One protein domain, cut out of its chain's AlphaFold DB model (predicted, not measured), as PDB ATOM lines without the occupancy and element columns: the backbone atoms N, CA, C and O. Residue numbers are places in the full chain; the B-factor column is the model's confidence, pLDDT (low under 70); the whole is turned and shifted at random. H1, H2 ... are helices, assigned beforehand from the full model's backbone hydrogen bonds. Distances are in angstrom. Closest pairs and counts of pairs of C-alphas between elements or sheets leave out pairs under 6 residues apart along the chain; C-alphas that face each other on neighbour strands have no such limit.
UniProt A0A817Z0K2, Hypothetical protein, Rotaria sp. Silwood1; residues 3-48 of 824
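This is residues 3 to 48 of the 824 residues of the protein "Hypothetical protein" of Rotaria sp. Silwood1 (UniProt A0A817Z0K2). A small looped head, made by H1 and the stretches before and after it, has a straight helical arm, H2, whose residues 38 to 47 stick out freely with residue 48. The printed part has 46 residues with two named helices, H1 then H2, and no named strand; the class is all helix. It is loose, with a radius of gyration of the C-alphas of 12.6 A, and spans 39 by 19 by 15 A, the arm making the length.

From Lys 3 the backbone runs to H1, residues 14 to 23, which begins at C-alpha 14 (-30.282, -21.563, 16.771). H2, residues 31 to 47, is 24.7 A long and ends at C-alpha 47 (-19.241, -27.270, -19.282).

Residues 7 to 8 pair with residues 27 to 28, parallel. H1 and H2 are apart, joined by a short link of 7 residues. In both helices every O i to N i+4 pair is within hydrogen-bond range.

The C-alphas farthest apart, of Ser 15 and Ile 47, are 38.9 A apart. The printed part has no cut. The model's pLDDT is under 70 at residues 3 to 5 and 46 to 48.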
ATOM      1  N   LYS A   3     -32.387 -30.893  -1.811       60.22
ATOM      2  CA  LYS A   3     -32.203 -30.361  -0.448       60.22
ATOM      3  C   LYS A   3     -30.768 -30.486   0.100       60.22
ATOM      4  O   LYS A   3     -30.346 -29.618   0.850       60.22
ATOM      5  N   LYS A   4     -30.001 -31.507  -0.320       62.16
ATOM      6  CA  LYS A   4     -28.579 -31.682   0.057       62.16
ATOM      7  C   LYS A   4     -27.639 -30.673  -0.626       62.16
ATOM      8  O   LYS A   4     -26.469 -30.605  -0.269       62.16
ATOM      9  N   GLN A   5     -28.136 -29.921  -1.610       67.19
ATOM     10  CA  GLN A   5     -27.404 -28.851  -2.293       67.19
ATOM     11  C   GLN A   5     -27.683 -27.474  -1.672       67.19
ATOM     12  O   GLN A   5     -26.973 -26.523  -1.980       67.19
ATOM     13  N   LEU A   6     -28.674 -27.363  -0.779       78.69
ATOM     14  CA  LEU A   6     -28.977 -26.113  -0.092       78.69
ATOM     15  C   LEU A   6     -27.909 -25.811   0.958       78.69
ATOM     16  O   LEU A   6     -27.562 -26.663   1.780       78.69
ATOM     17  N   THR A   7     -27.445 -24.567   0.957       81.88
ATOM     18  CA  THR A   7     -26.456 -24.052   1.901       81.88
ATOM     19  C   THR A   7     -27.104 -22.972   2.760       81.88
ATOM     20  O   THR A   7     -27.673 -22.007   2.252       81.88
ATOM     21  N   LEU A   8     -27.032 -23.137   4.078       83.19
ATOM     22  CA  LEU A   8     -27.577 -22.192   5.041       83.19
ATOM     23  C   LEU A   8     -26.623 -21.003   5.196       83.19
ATOM     24  O   LEU A   8     -25.590 -21.123   5.856       83.19
ATOM     25  N   LEU A   9     -26.989 -19.863   4.607       79.81
ATOM     26  CA  LEU A   9     -26.207 -18.621   4.677       79.81
ATOM     27  C   LEU A   9     -26.520 -17.799   5.934       79.81
ATOM     28  O   LEU A   9     -25.624 -17.248   6.567       79.81
ATOM     29  N   ARG A  10     -27.803 -17.706   6.300       79.94
ATOM     30  CA  ARG A  10     -28.292 -16.945   7.458       79.94
ATOM     31  C   ARG A  10     -29.452 -17.679   8.120       79.94
ATOM     32  O   ARG A  10     -30.169 -18.428   7.464       79.94
ATOM     33  N   TYR A  11     -29.617 -17.460   9.418       83.56
ATOM     34  CA  TYR A  11     -30.712 -17.993  10.224       83.56
ATOM     35  C   TYR A  11     -31.051 -16.992  11.332       83.56
ATOM     36  O   TYR A  11     -30.166 -16.328  11.870       83.56
ATOM     37  N   SER A  12     -32.331 -16.886  11.668       84.56
ATOM     38  CA  SER A  12     -32.871 -15.992  12.695       84.56
ATOM     39  C   SER A  12     -32.699 -16.545  14.116       84.56
ATOM     40  O   SER A  12     -32.654 -15.779  15.076       84.56
ATOM     41  N   SER A  13     -32.556 -17.870  14.279       85.31
ATOM     42  CA  SER A  13     -32.349 -18.504  15.593       85.31
ATOM     43  C   SER A  13     -31.590 -19.841  15.538       85.31
ATOM     44  O   SER A  13     -31.567 -20.536  14.521       85.31
ATOM     45  N   LYS A  14     -30.976 -20.257  16.660       82.38
ATOM     46  CA  LYS A  14     -30.282 -21.563  16.771       82.38
ATOM     47  C   LYS A  14     -31.221 -22.758  16.537       82.38
ATOM     48  O   LYS A  14     -30.788 -23.783  16.001       82.38
ATOM     49  N   SER A  15     -32.492 -22.625  16.917       83.00
ATOM     50  CA  SER A  15     -33.528 -23.641  16.703       83.00
ATOM     51  C   SER A  15     -33.831 -23.815  15.216       83.00
ATOM     52  O   SER A  15     -33.847 -24.943  14.725       83.00
ATOM     53  N   GLU A  16     -33.961 -22.706  14.483       81.50
ATOM     54  CA  GLU A  16     -34.124 -22.707  13.025       81.50
ATOM     55  C   GLU A  16     -32.918 -23.348  12.329       81.50
ATOM     56  O   GLU A  16     -33.089 -24.264  11.527       81.50
ATOM     57  N   ARG A  17     -31.688 -22.961  12.702       83.19
ATOM     58  CA  ARG A  17     -30.466 -23.604  12.192       83.19
ATOM     59  C   ARG A  17     -30.496 -25.116  12.405       83.19
ATOM     60  O   ARG A  17     -30.207 -25.870  11.484       83.19
ATOM     61  N   THR A  18     -30.845 -25.575  13.604       82.69
ATOM     62  CA  THR A  18     -30.843 -27.011  13.926       82.69
ATOM     63  C   THR A  18     -31.902 -27.770  13.126       82.69
ATOM     64  O   THR A  18     -31.607 -28.847  12.606       82.69
ATOM     65  N   ALA A  19     -33.103 -27.203  12.978       81.44
ATOM     66  CA  ALA A  19     -34.176 -27.782  12.174       81.44
ATOM     67  C   ALA A  19     -33.815 -27.836  10.677       81.44
ATOM     68  O   ALA A  19     -34.024 -28.854  10.020       81.44
ATOM     69  N   LEU A  20     -33.213 -26.777  10.129       79.94
ATOM     70  CA  LEU A  20     -32.793 -26.745   8.725       79.94
ATOM     71  C   LEU A  20     -31.653 -27.737   8.441       79.94
ATOM     72  O   LEU A  20     -31.715 -28.460   7.446       79.94
ATOM     73  N   LEU A  21     -30.665 -27.842   9.337       79.69
ATOM     74  CA  LEU A  21     -29.536 -28.764   9.171       79.69
ATOM     75  C   LEU A  21     -29.940 -30.243   9.361       79.69
ATOM     76  O   LEU A  21     -29.541 -31.091   8.563       79.69
ATOM     77  N   LYS A  22     -30.739 -30.580  10.389       79.75
ATOM     78  CA  LYS A  22     -31.103 -31.980  10.705       79.75
ATOM     79  C   LYS A  22     -32.296 -32.501   9.904       79.75
ATOM     80  O   LYS A  22     -32.221 -33.598   9.361       79.75
ATOM     81  N   SER A  23     -33.387 -31.738   9.838       72.56
ATOM     82  CA  SER A  23     -34.667 -32.203   9.278       72.56
ATOM     83  C   SER A  23     -34.723 -32.065   7.760       72.56
ATOM     84  O   SER A  23     -35.373 -32.854   7.080       72.56
ATOM     85  N   ASN A  24     -34.058 -31.038   7.221       70.06
ATOM     86  CA  ASN A  24     -34.082 -30.720   5.795       70.06
ATOM     87  C   ASN A  24     -32.769 -31.035   5.074       70.06
ATOM     88  O   ASN A  24     -32.701 -30.830   3.867       70.06
ATOM     89  N   HIS A  25     -31.761 -31.573   5.771       74.88
ATOM     90  CA  HIS A  25     -30.443 -31.903   5.215       74.88
ATOM     91  C   HIS A  25     -29.737 -30.728   4.509       74.88
ATOM     92  O   HIS A  25     -28.941 -30.955   3.596       74.88
ATOM     93  N   VAL A  26     -30.025 -29.488   4.922       79.94
ATOM     94  CA  VAL A  26     -29.315 -28.283   4.463       79.94
ATOM     95  C   VAL A  26     -27.908 -28.299   5.067       79.94
ATOM     96  O   VAL A  26     -27.739 -28.718   6.210       79.94
ATOM     97  N   GLN A  27     -26.886 -27.866   4.330       80.69
ATOM     98  CA  GLN A  27     -25.506 -27.816   4.829       80.69
ATOM     99  C   GLN A  27     -25.165 -26.435   5.400       80.69
ATOM    100  O   GLN A  27     -25.659 -25.419   4.916       80.69
ATOM    101  N   LEU A  28     -24.323 -26.378   6.436       83.69
ATOM    102  CA  LEU A  28     -23.799 -25.112   6.954       83.69
ATOM    103  C   LEU A  28     -22.699 -24.596   6.025       83.69
ATOM    104  O   LEU A  28     -21.903 -25.387   5.520       83.69
ATOM    105  N   LEU A  29     -22.613 -23.279   5.858       83.38
ATOM    106  CA  LEU A  29     -21.466 -22.671   5.202       83.38
ATOM    107  C   LEU A  29     -20.208 -22.757   6.088       83.38
ATOM    108  O   LEU A  29     -20.074 -22.006   7.051       83.38
ATOM    109  N   THR A  30     -19.317 -23.701   5.777       86.50
ATOM    110  CA  THR A  30     -17.939 -23.799   6.300       86.50
ATOM    111  C   THR A  30     -16.933 -23.425   5.209       86.50
ATOM    112  O   THR A  30     -17.315 -23.311   4.046       86.50
ATOM    113  N   GLU A  31     -15.652 -23.266   5.551       85.25
ATOM    114  CA  GLU A  31     -14.589 -23.017   4.561       85.25
ATOM    115  C   GLU A  31     -14.499 -24.154   3.532       85.25
ATOM    116  O   GLU A  31     -14.462 -23.907   2.332       85.25
ATOM    117  N   GLU A  32     -14.580 -25.410   3.976       85.50
ATOM    118  CA  GLU A  32     -14.573 -26.579   3.088       85.50
ATOM    119  C   GLU A  32     -15.817 -26.604   2.190       85.50
ATOM    120  O   GLU A  32     -15.740 -26.963   1.016       85.50
ATOM    121  N   ARG A  33     -16.973 -26.176   2.720       85.00
ATOM    122  CA  ARG A  33     -18.203 -26.052   1.933       85.00
ATOM    123  C   ARG A  33     -18.120 -24.903   0.926       85.00
ATOM    124  O   ARG A  33     -18.634 -25.069  -0.173       85.00
ATOM    125  N   MET A  34     -17.487 -23.780   1.270       86.38
ATOM    126  CA  MET A  34     -17.220 -22.681   0.332       86.38
ATOM    127  C   MET A  34     -16.307 -23.137  -0.803       86.38
ATOM    128  O   MET A  34     -16.658 -22.945  -1.959       86.38
ATOM    129  N   ILE A  35     -15.197 -23.817  -0.492       86.94
ATOM    130  CA  ILE A  35     -14.291 -24.393  -1.498       86.94
ATOM    131  C   ILE A  35     -15.050 -25.360  -2.418       86.94
ATOM    132  O   ILE A  35     -14.886 -25.311  -3.633       86.94
ATOM    133  N   GLU A  36     -15.923 -26.206  -1.861       84.94
ATOM    134  CA  GLU A  36     -16.755 -27.127  -2.642       84.94
ATOM    135  C   GLU A  36     -17.771 -26.399  -3.538       84.94
ATOM    136  O   GLU A  36     -18.006 -26.832  -4.664       84.94
ATOM    137  N   ILE A  37     -18.365 -25.297  -3.067       87.06
ATOM    138  CA  ILE A  37     -19.267 -24.458  -3.871       87.06
ATOM    139  C   ILE A  37     -18.495 -23.809  -5.024       87.06
ATOM    140  O   ILE A  37     -18.912 -23.948  -6.170       87.06
ATOM    141  N   ILE A  38     -17.350 -23.183  -4.739       88.19
ATOM    142  CA  ILE A  38     -16.460 -22.587  -5.749       88.19
ATOM    143  C   ILE A  38     -16.064 -23.649  -6.781       88.19
ATOM    144  O   ILE A  38     -16.213 -23.451  -7.984       88.19
ATOM    145  N   ARG A  39     -15.652 -24.838  -6.327       85.19
ATOM    146  CA  ARG A  39     -15.321 -25.969  -7.202       85.19
ATOM    147  C   ARG A  39     -16.478 -26.337  -8.128       85.19
ATOM    148  O   ARG A  39     -16.271 -26.503  -9.327       85.19
ATOM    149  N   GLN A  40     -17.690 -26.479  -7.592       83.75
ATOM    150  CA  GLN A  40     -18.874 -26.812  -8.387       83.75
ATOM    151  C   GLN A  40     -19.223 -25.707  -9.391       83.75
ATOM    152  O   GLN A  40     -19.557 -26.027 -10.531       83.75
ATOM    153  N   ASN A  41     -19.086 -24.437  -9.004       83.81
ATOM    154  CA  ASN A  41     -19.298 -23.292  -9.890       83.81
ATOM    155  C   ASN A  41     -18.292 -23.298 -11.048       83.81
ATOM    156  O   ASN A  41     -18.695 -23.284 -12.210       83.81
ATOM    157  N   HIS A  42     -16.995 -23.427 -10.759       83.75
ATOM    158  CA  HIS A  42     -15.955 -23.529 -11.788       83.75
ATOM    159  C   HIS A  42     -16.159 -24.752 -12.709       83.75
ATOM    160  O   HIS A  42     -15.959 -24.644 -13.917       83.75
ATOM    161  N   LEU A  43     -16.615 -25.903 -12.192       77.88
ATOM    162  CA  LEU A  43     -16.947 -27.078 -13.016       77.88
ATOM    163  C   LEU A  43     -18.149 -26.835 -13.945       77.88
ATOM    164  O   LEU A  43     -18.140 -27.280 -15.090       77.88
ATOM    165  N   GLN A  44     -19.181 -26.128 -13.477       78.19
ATOM    166  CA  GLN A  44     -20.335 -25.756 -14.305       78.19
ATOM    167  C   GLN A  44     -19.959 -24.746 -15.396       78.19
ATOM    168  O   GLN A  44     -20.413 -24.868 -16.538       78.19
ATOM    169  N   LEU A  45     -19.093 -23.785 -15.068       76.56
ATOM    170  CA  LEU A  45     -18.531 -22.831 -16.024       76.56
ATOM    171  C   LEU A  45     -17.686 -23.519 -17.108       76.56
ATOM    172  O   LEU A  45     -17.715 -23.088 -18.254       76.56
ATOM    173  N   ALA A  46     -16.992 -24.616 -16.792       69.94
ATOM    174  CA  ALA A  46     -16.215 -25.377 -17.780       69.94
ATOM    175  C   ALA A  46     -17.088 -26.099 -18.826       69.94
ATOM    176  O   ALA A  46     -16.632 -26.364 -19.937       69.94
ATOM    177  N   ILE A  47     -18.325 -26.458 -18.461       65.31
ATOM    178  CA  ILE A  47     -19.241 -27.270 -19.282       65.31
ATOM    179  C   ILE A  47     -20.217 -26.389 -20.080       65.31
ATOM    180  O   ILE A  47     -20.712 -26.806 -21.127       65.31
ATOM    181  N   SER A  48     -20.507 -25.176 -19.609       63.44
ATOM    182  CA  SER A  48     -21.463 -24.274 -20.252       63.44
ATOM    183  C   SER A  48     -20.787 -23.351 -21.276       63.44
ATOM    184  O   SER A  48     -19.814 -22.666 -20.981       63.44
TER     185      SER A  48